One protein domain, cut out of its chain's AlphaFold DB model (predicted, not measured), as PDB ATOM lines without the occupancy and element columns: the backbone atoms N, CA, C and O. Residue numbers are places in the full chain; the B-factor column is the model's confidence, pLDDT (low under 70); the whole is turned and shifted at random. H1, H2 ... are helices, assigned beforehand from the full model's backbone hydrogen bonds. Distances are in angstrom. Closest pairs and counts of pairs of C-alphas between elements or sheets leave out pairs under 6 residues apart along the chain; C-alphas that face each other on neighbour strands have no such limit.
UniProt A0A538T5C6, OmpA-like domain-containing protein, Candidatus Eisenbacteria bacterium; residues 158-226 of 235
ATOM      1  N   ASP A 158     569.254 692.979 731.713       78.31
ATOM      2  CA  ASP A 158     569.553 691.538 731.566       78.31
ATOM      3  C   ASP A 158     569.943 690.865 732.896       78.31
ATOM      4  O   ASP A 158     569.431 689.805 733.253       78.31
ATOM      5  N   LYS A 159     570.786 691.530 733.701       76.88
ATOM      6  CA  LYS A 159     571.320 690.984 734.965       76.88
ATOM      7  C   LYS A 159     570.243 690.649 736.003       76.88
ATOM      8  O   LYS A 159     570.476 689.806 736.874       76.88
ATOM      9  N   ILE A 160     569.087 691.303 735.925       76.69
ATOM     10  CA  ILE A 160     567.977 691.130 736.871       76.69
ATOM     11  C   ILE A 160     567.088 689.958 736.462       76.69
ATOM     12  O   ILE A 160     566.467 689.322 737.313       76.69
ATOM     13  N   PHE A 161     567.064 689.652 735.168       81.94
ATOM     14  CA  PHE A 161     566.162 688.674 734.587       81.94
ATOM     15  C   PHE A 161     566.831 687.326 734.394       81.94
ATOM     16  O   PHE A 161     566.221 686.312 734.709       81.94
ATOM     17  N   PHE A 162     568.088 687.302 733.956       85.75
ATOM     18  CA  PHE A 162     568.777 686.072 733.594       85.75
ATOM     19  C   PHE A 162     570.113 685.937 734.329       85.75
ATOM     20  O   PHE A 162     570.761 686.911 734.725       85.75
ATOM     21  N   ALA A 163     570.526 684.695 734.568       83.75
ATOM     22  CA  ALA A 163     571.922 684.396 734.869       83.75
ATOM     23  C   ALA A 163     572.741 684.388 733.564       83.75
ATOM     24  O   ALA A 163     572.184 684.221 732.474       83.75
ATOM     25  N   SER A 164     574.062 684.563 733.667       81.81
ATOM     26  CA  SER A 164     574.959 684.492 732.504       81.81
ATOM     27  C   SER A 164     574.755 683.175 731.747       81.81
ATOM     28  O   SER A 164     574.787 682.113 732.363       81.81
ATOM     29  N   GLY A 165     574.493 683.248 730.436       80.50
ATOM     30  CA  GLY A 165     574.265 682.086 729.567       80.50
ATOM     31  C   GLY A 165     572.993 681.270 729.836       80.50
ATOM     32  O   GLY A 165     572.802 680.232 729.206       80.50
ATOM     33  N   SER A 166     572.113 681.727 730.733       83.81
ATOM     34  CA  SER A 166     570.825 681.085 731.015       83.81
ATOM     35  C   SER A 166     569.664 681.822 730.340       83.81
ATOM     36  O   SER A 166     569.694 683.048 730.173       83.81
ATOM     37  N   ALA A 167     568.629 681.063 729.971       86.69
ATOM     38  CA  ALA A 167     567.320 681.568 729.552       86.69
ATOM     39  C   ALA A 167     566.255 681.435 730.657       86.69
ATOM     40  O   ALA A 167     565.090 681.765 730.441       86.69
ATOM     41  N   GLU A 168     566.629 680.927 731.832       87.12
ATOM     42  CA  GLU A 168     565.728 680.825 732.973       87.12
ATOM     43  C   GLU A 168     565.588 682.179 733.672       87.12
ATOM     44  O   GLU A 168     566.578 682.847 733.981       87.12
ATOM     45  N   ILE A 169     564.336 682.578 733.900       86.88
ATOM     46  CA  ILE A 169     564.007 683.868 734.500       86.88
ATOM     47  C   ILE A 169     564.115 683.751 736.020       86.88
ATOM     48  O   ILE A 169     563.423 682.938 736.636       86.88
ATOM     49  N   LYS A 170     564.949 684.602 736.621       89.81
ATOM     50  CA  LYS A 170     565.075 684.751 738.078       89.81
ATOM     51  C   LYS A 170     563.746 685.178 738.699       89.81
ATOM     52  O   LYS A 170     562.965 685.884 738.066       89.81
ATOM     53  N   GLU A 171     563.522 684.841 739.964       89.00
ATOM     54  CA  GLU A 171     562.268 685.184 740.651       89.00
ATOM     55  C   GLU A 171     561.997 686.699 740.662       89.00
ATOM     56  O   GLU A 171     560.899 687.135 740.323       89.00
ATOM     57  N   SER A 172     563.039 687.512 740.872       85.38
ATOM     58  CA  SER A 172     562.984 688.975 740.730       85.38
ATOM     59  C   SER A 172     562.506 689.424 739.342       85.38
ATOM     60  O   SER A 172     561.686 690.331 739.227       85.38
ATOM     61  N   GLY A 173     562.974 688.772 738.274       87.00
ATOM     62  CA  GLY A 173     562.546 689.062 736.904       87.00
ATOM     63  C   GLY A 173     561.083 688.692 736.650       87.00
ATOM     64  O   GLY A 173     560.376 689.426 735.958       87.00
ATOM     65  N   LYS A 174     560.586 687.599 737.251       88.44
ATOM     66  CA  LYS A 174     559.172 687.199 737.141       88.44
ATOM     67  C   LYS A 174     558.240 688.230 737.775       88.44
ATOM     68  O   LYS A 174     557.191 688.531 737.201       88.44
ATOM     69  N   GLU A 175     558.613 688.806 738.917       87.69
ATOM     70  CA  GLU A 175     557.829 689.865 739.566       87.69
ATOM     71  C   GLU A 175     557.726 691.123 738.694       87.69
ATOM     72  O   GLU A 175     556.632 691.672 738.519       87.69
ATOM     73  N   VAL A 176     558.840 691.543 738.085       88.12
ATOM     74  CA  VAL A 176     558.861 692.676 737.149       88.12
ATOM     75  C   VAL A 176     558.016 692.367 735.909       88.12
ATOM     76  O   VAL A 176     557.172 693.181 735.533       88.12
ATOM     77  N   LEU A 177     558.144 691.175 735.310       87.69
ATOM     78  CA  LEU A 177     557.305 690.759 734.174       87.69
ATOM     79  C   LEU A 177     555.822 690.724 734.514       87.69
ATOM     80  O   LEU A 177     555.001 691.070 733.670       87.69
ATOM     81  N   LYS A 178     555.455 690.341 735.738       88.50
ATOM     82  CA  LYS A 178     554.060 690.364 736.189       88.50
ATOM     83  C   LYS A 178     553.521 691.795 736.247       88.50
ATOM     84  O   LYS A 178     552.399 692.037 735.799       88.50
ATOM     85  N   LYS A 179     554.316 692.749 736.743       88.12
ATOM     86  CA  LYS A 179     553.966 694.182 736.759       88.12
ATOM     87  C   LYS A 179     553.840 694.743 735.343       88.12
ATOM     88  O   LYS A 179     552.817 695.349 735.028       88.12
ATOM     89  N   VAL A 180     554.815 694.469 734.474       88.38
ATOM     90  CA  VAL A 180     554.788 694.861 733.053       88.38
ATOM     91  C   VAL A 180     553.587 694.233 732.342       88.38
ATOM     92  O   VAL A 180     552.829 694.927 731.674       88.38
ATOM     93  N   GLY A 181     553.342 692.939 732.539       88.06
ATOM     94  CA  GLY A 181     552.210 692.219 731.961       88.06
ATOM     95  C   GLY A 181     550.860 692.799 732.381       88.06
ATOM     96  O   GLY A 181     549.979 692.934 731.532       88.06
ATOM     97  N   LYS A 182     550.714 693.200 733.654       88.50
ATOM     98  CA  LYS A 182     549.522 693.890 734.173       88.50
ATOM     99  C   LYS A 182     549.363 695.284 733.563       88.50
ATOM    100  O   LYS A 182     548.276 695.613 733.103       88.50
ATOM    101  N   ALA A 183     550.437 696.068 733.506       87.81
ATOM    102  CA  ALA A 183     550.428 697.402 732.908       87.81
ATOM    103  C   ALA A 183     550.097 697.364 731.405       87.81
ATOM    104  O   ALA A 183     549.392 698.225 730.888       87.81
ATOM    105  N   LEU A 184     550.538 696.318 730.703       86.75
ATOM    106  CA  LEU A 184     550.240 696.104 729.289       86.75
ATOM    107  C   LEU A 184     548.881 695.432 729.042       86.75
ATOM    108  O   LEU A 184     548.479 695.290 727.889       86.75
ATOM    109  N   ALA A 185     548.188 694.930 730.069       85.62
ATOM    110  CA  ALA A 185     546.908 694.224 729.909       85.62
ATOM    111  C   ALA A 185     545.770 695.153 729.463       85.62
ATOM    112  O   ALA A 185     544.858 694.705 728.778       85.62
ATOM    113  N   GLN A 186     545.862 696.441 729.799       82.88
ATOM    114  CA  GLN A 186     544.883 697.459 729.404       82.88
ATOM    115  C   GLN A 186     544.958 697.851 727.913       82.88
ATOM    116  O   GLN A 186     544.027 698.462 727.405       82.88
ATOM    117  N   TYR A 187     546.032 697.484 727.204       83.88
ATOM    118  CA  TYR A 187     546.252 697.812 725.787       83.88
ATOM    119  C   TYR A 187     545.990 696.594 724.887       83.88
ATOM    120  O   TYR A 187     546.896 696.081 724.228       83.88
ATOM    121  N   SER A 188     544.762 696.074 724.913       80.50
ATOM    122  CA  SER A 188     544.370 694.856 724.182       80.50
ATOM    123  C   SER A 188     544.341 695.027 722.660       80.50
ATOM    124  O   SER A 188     544.471 694.050 721.927       80.50
ATOM    125  N   ASP A 189     544.215 696.263 722.183       83.25
ATOM    126  CA  ASP A 189     544.200 696.647 720.773       83.25
ATOM    127  C   ASP A 189     545.610 696.868 720.191       83.25
ATOM    128  O   ASP A 189     545.756 697.182 719.007       83.25
ATOM    129  N   LYS A 190     546.667 696.724 721.004       82.69
ATOM    130  CA  LYS A 190     548.058 696.936 720.589       82.69
ATOM    131  C   LYS A 190     548.799 695.617 720.392       82.69
ATOM    132  O   LYS A 190     548.677 694.672 721.168       82.69
ATOM    133  N   VAL A 191     549.647 695.585 719.365       85.12
ATOM    134  CA  VAL A 191     550.566 694.469 719.122       85.12
ATOM    135  C   VAL A 191     551.783 694.620 720.029       85.12
ATOM    136  O   VAL A 191     552.491 695.624 719.965       85.12
ATOM    137  N   ILE A 192     552.047 693.605 720.850       86.69
ATOM    138  CA  ILE A 192     553.236 693.544 721.704       86.69
ATOM    139  C   ILE A 192     554.253 692.622 721.043       86.69
ATOM    140  O   ILE A 192     553.981 691.445 720.813       86.69
ATOM    141  N   ARG A 193     555.441 693.158 720.766       88.44
ATOM    142  CA  ARG A 193     556.577 692.397 720.249       88.44
ATOM    143  C   ARG A 193     557.627 692.253 721.342       88.44
ATOM    144  O   ARG A 193     558.089 693.253 721.882       88.44
ATOM    145  N   VAL A 194     558.028 691.017 721.622       89.12
ATOM    146  CA  VAL A 194     559.113 690.704 722.559       89.12
ATOM    147  C   VAL A 194     560.364 690.360 721.756       89.12
ATOM    148  O   VAL A 194     560.304 689.547 720.836       89.12
ATOM    149  N   VAL A 195     561.489 691.002 722.077       86.81
ATOM    150  CA  VAL A 195     562.779 690.796 721.403       86.81
ATOM    151  C   VAL A 195     563.831 690.459 722.447       86.81
ATOM    152  O   VAL A 195     564.002 691.199 723.415       86.81
ATOM    153  N   GLY A 196     564.533 689.347 722.250       86.81
ATOM    154  CA  GLY A 196     565.669 688.960 723.076       86.81
ATOM    155  C   GLY A 196     566.966 689.493 722.484       86.81
ATOM    156  O   GLY A 196     567.158 689.441 721.273       86.81
ATOM    157  N   HIS A 197     567.852 689.984 723.344       83.62
ATOM    158  CA  HIS A 197     569.210 690.369 722.977       83.62
ATOM    159  C   HIS A 197     570.207 689.562 723.813       83.62
ATOM    160  O   HIS A 197     569.912 689.135 724.933       83.62
ATOM    161  N   THR A 198     571.384 689.353 723.248       82.31
ATOM    162  CA  THR A 198     572.548 688.729 723.880       82.31
ATOM    163  C   THR A 198     573.756 689.625 723.621       82.31
ATOM    164  O   THR A 198     573.715 690.489 722.738       82.31
ATOM    165  N   ASP A 199     574.810 689.478 724.421       76.94
ATOM    166  CA  ASP A 199     576.083 690.118 724.102       76.94
ATOM    167  C   ASP A 199     576.761 689.409 722.913       76.94
ATOM    168  O   ASP A 199     576.289 688.401 722.380       76.94
ATOM    169  N   ASN A 200     577.867 689.976 722.444       78.00
ATOM    170  CA  ASN A 200     578.687 689.397 721.384       78.00
ATOM    171  C   ASN A 200     579.764 688.440 721.925       78.00
ATOM    172  O   ASN A 200     580.636 688.023 721.161       78.00
ATOM    173  N   LEU A 201     579.738 688.103 723.220       77.75
ATOM    174  CA  LEU A 201     580.736 687.224 723.813       77.75
ATOM    175  C   LEU A 201     580.375 685.760 723.520       77.75
ATOM    176  O   LEU A 201     579.207 685.374 723.627       77.75
ATOM    177  N   PRO A 202     581.356 684.911 723.153       80.06
ATOM    178  CA  PRO A 202     581.097 683.495 722.943       80.06
ATOM    179  C   PRO A 202     580.574 682.825 724.216       80.06
ATOM    180  O   PRO A 202     581.127 683.002 725.305       80.06
ATOM    181  N   LEU A 203     579.546 681.987 724.068       83.19
ATOM    182  CA  LEU A 203     579.045 681.157 725.160       83.19
ATOM    183  C   LEU A 203     580.131 680.199 725.655       83.19
ATOM    184  O   LEU A 203     580.932 679.680 724.876       83.19
ATOM    185  N   THR A 204     580.128 679.908 726.955       86.81
ATOM    186  CA  THR A 204     581.002 678.874 727.520       86.81
ATOM    187  C   THR A 204     580.646 677.504 726.939       86.81
ATOM    188  O   THR A 204     579.495 677.249 726.581       86.81
ATOM    189  N   LYS A 205     581.604 676.567 726.916       87.56
ATOM    190  CA  LYS A 205     581.364 675.188 726.436       87.56
ATOM    191  C   LYS A 205     580.196 674.490 727.148       87.56
ATOM    192  O   LYS A 205     579.572 673.607 726.573       87.56
ATOM    193  N   ALA A 206     579.914 674.862 728.399       84.75
ATOM    194  CA  ALA A 206     578.774 674.342 729.148       84.75
ATOM    195  C   ALA A 206     577.440 674.881 728.607       84.75
ATOM    196  O   ALA A 206     576.523 674.099 728.371       84.75
ATOM    197  N   HIS A 207     577.347 676.190 728.347       83.81
ATOM    198  CA  HIS A 207     576.138 676.815 727.802       83.81
ATOM    199  C   HIS A 207     575.898 676.460 726.329       83.81
ATOM    200  O   HIS A 207     574.746 676.284 725.947       83.81
ATOM    201  N   GLN A 208     576.955 676.247 725.532       88.12
ATOM    202  CA  GLN A 208     576.848 675.816 724.127       88.12
ATOM    203  C   GLN A 208     576.117 674.478 723.943       88.12
ATOM    204  O   GLN A 208     575.515 674.240 722.901       88.12
ATOM    205  N   LYS A 209     576.124 673.605 724.962       88.38
ATOM    206  CA  LYS A 209     575.360 672.345 724.937       88.38
ATOM    207  C   LYS A 209     573.845 672.562 724.992       88.38
ATOM    208  O   LYS A 209     573.102 671.696 724.548       88.38
ATOM    209  N   LEU A 210     573.402 673.679 725.573       85.81
ATOM    210  CA  LEU A 210     571.990 674.040 725.723       85.81
ATOM    211  C   LEU A 210     571.548 675.037 724.643       85.81
ATOM    212  O   LEU A 210     570.448 674.923 724.115       85.81
ATOM    213  N   PHE A 211     572.417 675.992 724.309       89.50
ATOM    214  CA  PHE A 211     572.199 677.028 723.306       89.50
ATOM    215  C   PHE A 211     573.426 677.083 722.388       89.50
ATOM    216  O   PHE A 211     574.435 677.668 722.785       89.50
ATOM    217  N   PRO A 212     573.383 676.467 721.192       88.75
ATOM    218  CA  PRO A 212     574.538 676.388 720.298       88.75
ATOM    219  C   PRO A 212     575.150 677.753 719.963       88.75
ATOM    220  O   PRO A 212     576.374 677.878 719.898       88.75
ATOM    221  N   THR A 213     574.319 678.786 719.804       89.50
ATOM    222  CA  THR A 213     574.762 680.160 719.566       89.50
ATOM    223  C   THR A 213     573.979 681.179 720.403       89.50
ATOM    224  O   THR A 213     572.946 680.896 721.021       89.50
ATOM    225  N   ASN A 214     574.472 682.420 720.397       87.75
ATOM    226  CA  ASN A 214     573.798 683.565 721.007       87.75
ATOM    227  C   ASN A 214     572.428 683.856 720.373       87.75
ATOM    228  O   ASN A 214     571.591 684.488 721.024       87.75
ATOM    229  N   TRP A 215     572.172 683.372 719.152       89.50
ATOM    230  CA  TRP A 215     570.866 683.469 718.512       89.50
ATOM    231  C   TRP A 215     569.832 682.588 719.226       89.50
ATOM    232  O   TRP A 215     568.809 683.117 719.664       89.50
ATOM    233  N   GLU A 216     570.108 681.296 719.452       90.25
ATOM    234  CA  GLU A 216     569.171 680.401 720.150       90.25
ATOM    235  C   GLU A 216     568.922 680.866 721.585       90.25
ATOM    236  O   GLU A 216     567.783 680.831 722.056       90.25
ATOM    237  N   LEU A 217     569.959 681.369 722.265       89.44
ATOM    238  CA  LEU A 217     569.804 681.956 723.596       89.44
ATOM    239  C   LEU A 217     568.882 683.187 723.568       89.44
ATOM    240  O   LEU A 217     568.013 683.320 724.430       89.44
ATOM    241  N   SER A 218     569.032 684.074 722.578       89.88
ATOM    242  CA  SER A 218     568.178 685.263 722.442       89.88
ATOM    243  C   SER A 218     566.707 684.895 722.212       89.88
ATOM    244  O   SER A 218     565.822 685.455 722.865       89.88
ATOM    245  N   VAL A 219     566.443 683.896 721.362       90.19
ATOM    246  CA  VAL A 219     565.092 683.404 721.065       90.19
ATOM    247  C   VAL A 219     564.493 682.746 722.302       90.19
ATOM    248  O   VAL A 219     563.377 683.085 722.690       90.19
ATOM    249  N   ALA A 220     565.249 681.884 722.985       89.31
ATOM    250  CA  ALA A 220     564.800 681.232 724.209       89.31
ATOM    251  C   ALA A 220     564.448 682.247 725.308       89.31
ATOM    252  O   ALA A 220     563.390 682.133 725.930       89.31
ATOM    253  N   ARG A 221     565.283 683.274 725.520       90.31
ATOM    254  CA  ARG A 221     565.005 684.364 726.473       90.31
ATOM    255  C   ARG A 221     563.732 685.125 726.109       90.31
ATOM    256  O   ARG A 221     562.896 685.358 726.981       90.31
ATOM    257  N   ALA A 222     563.555 685.467 724.831       89.06
ATOM    258  CA  ALA A 222     562.353 686.141 724.352       89.06
ATOM    259  C   ALA A 222     561.099 685.291 724.595       89.06
ATOM    260  O   ALA A 222     560.136 685.779 725.180       89.06
ATOM    261  N   SER A 223     561.128 684.007 724.223       88.31
ATOM    262  CA  SER A 223     560.008 683.079 724.407       88.31
ATOM    263  C   SER A 223     559.625 682.901 725.875       88.31
ATOM    264  O   SER A 223     558.441 682.837 726.190       88.31
ATOM    265  N   ARG A 224     560.605 682.857 726.787       87.06
ATOM    266  CA  ARG A 224     560.355 682.732 728.232       87.06
ATOM    267  C   ARG A 224     559.758 684.001 728.839       87.06
ATOM    268  O   ARG A 224     559.024 683.908 729.816       87.06
ATOM    269  N   ALA A 225     560.069 685.168 728.274       84.38
ATOM    270  CA  ALA A 225     559.563 686.457 728.744       84.38
ATOM    271  C   ALA A 225     558.118 686.750 728.298       84.38
ATOM    272  O   ALA A 225     557.489 687.653 728.848       84.38
ATOM    273  N   VAL A 226     557.577 686.007 727.324       81.44
ATOM    274  CA  VAL A 226     556.179 686.151 726.901       81.44
ATOM    275  C   VAL A 226     555.252 685.587 727.989       81.44
ATOM    276  O   VAL A 226     555.332 684.396 728.298       81.44
TER     277      VAL A 226
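What this domain is: This is residues 158 to 226 of the 235 residues of the protein "OmpA-like domain-containing protein" of Candidatus Eisenbacteria bacterium (UniProt A0A538T5C6). Two longer helices, H2 and H4, make an open, elongated frame with few contacts between helices: the last residue of H4 comes near the middle of H2 at a steep angle, and a long link without named elements swings out past the end of H2 and runs back beside H4 to the short helix H3. Residues 185 to 191 of this link stick out at one end of the longest axis, H3 lies at the other, and the short helix H1 packs on residues 172 to 174 of H2. The printed part has 69 residues, with four named helices in the order H1, H2, H3, H4 and no named strand; the class is all helix, though the helices hold 33 of the 69 residues, under half. It is only just loose, close to compact, with a radius of gyration of the C-alphas of 13.5 A, and its C-alphas span 43 by 23 by 17 A.

How they stand to each other: H1, residues 158 to 161, touches H2, residues 171 to 183, and H2 does so with residues 172 to 174 alone. Their closest C-alphas are those of Phe 161 and Gly 173, 4.3 A apart. H2 and H4, residues 214 to 225, are close but not clearly touching, with the closest C-alphas, those of Leu 177 and Ala 225, 7.3 A apart. They run the same way at a steep tilt of 62 degrees. H3, residues 205 to 208, touches no helix but is near H4, with 5 pairs of C-alphas within 10 A. H1 is apart from H3 and from H4, and H2 is apart from H3. In H2 and H4 every O i to N i+4 pair is within hydrogen-bond range. H1 and H3 are too short for such a pair; the one O i to N i+3 pair is within range in H1 and not in H3.

Where its parts are: H1 has 4 residues and begins at C-alpha 158, at (569.553, 691.538, 731.566). H2 has 13 residues and measures 18.7 A from its first to its last C-alpha, ending at C-alpha 183, at (550.428, 697.402, 732.908). H3 has 4 residues, Lys 205 to Gln 208. H4 has 12 residues, measures 16.5 A and ends at C-alpha 225, at (559.563, 686.457, 728.744).

The domain as a whole: The two C-alphas farthest apart are those of Asp 189 and Lys 205, at 43.3 A. The link from H1 to H2 is short, that from H2 to H3 is long with 21 residues, and that from H3 to H4 is tight. Residues 185 to 191 of the long link stand free. The printed part has no cut. The mean pLDDT of the printed part is 85.7, and no printed residue is under 70.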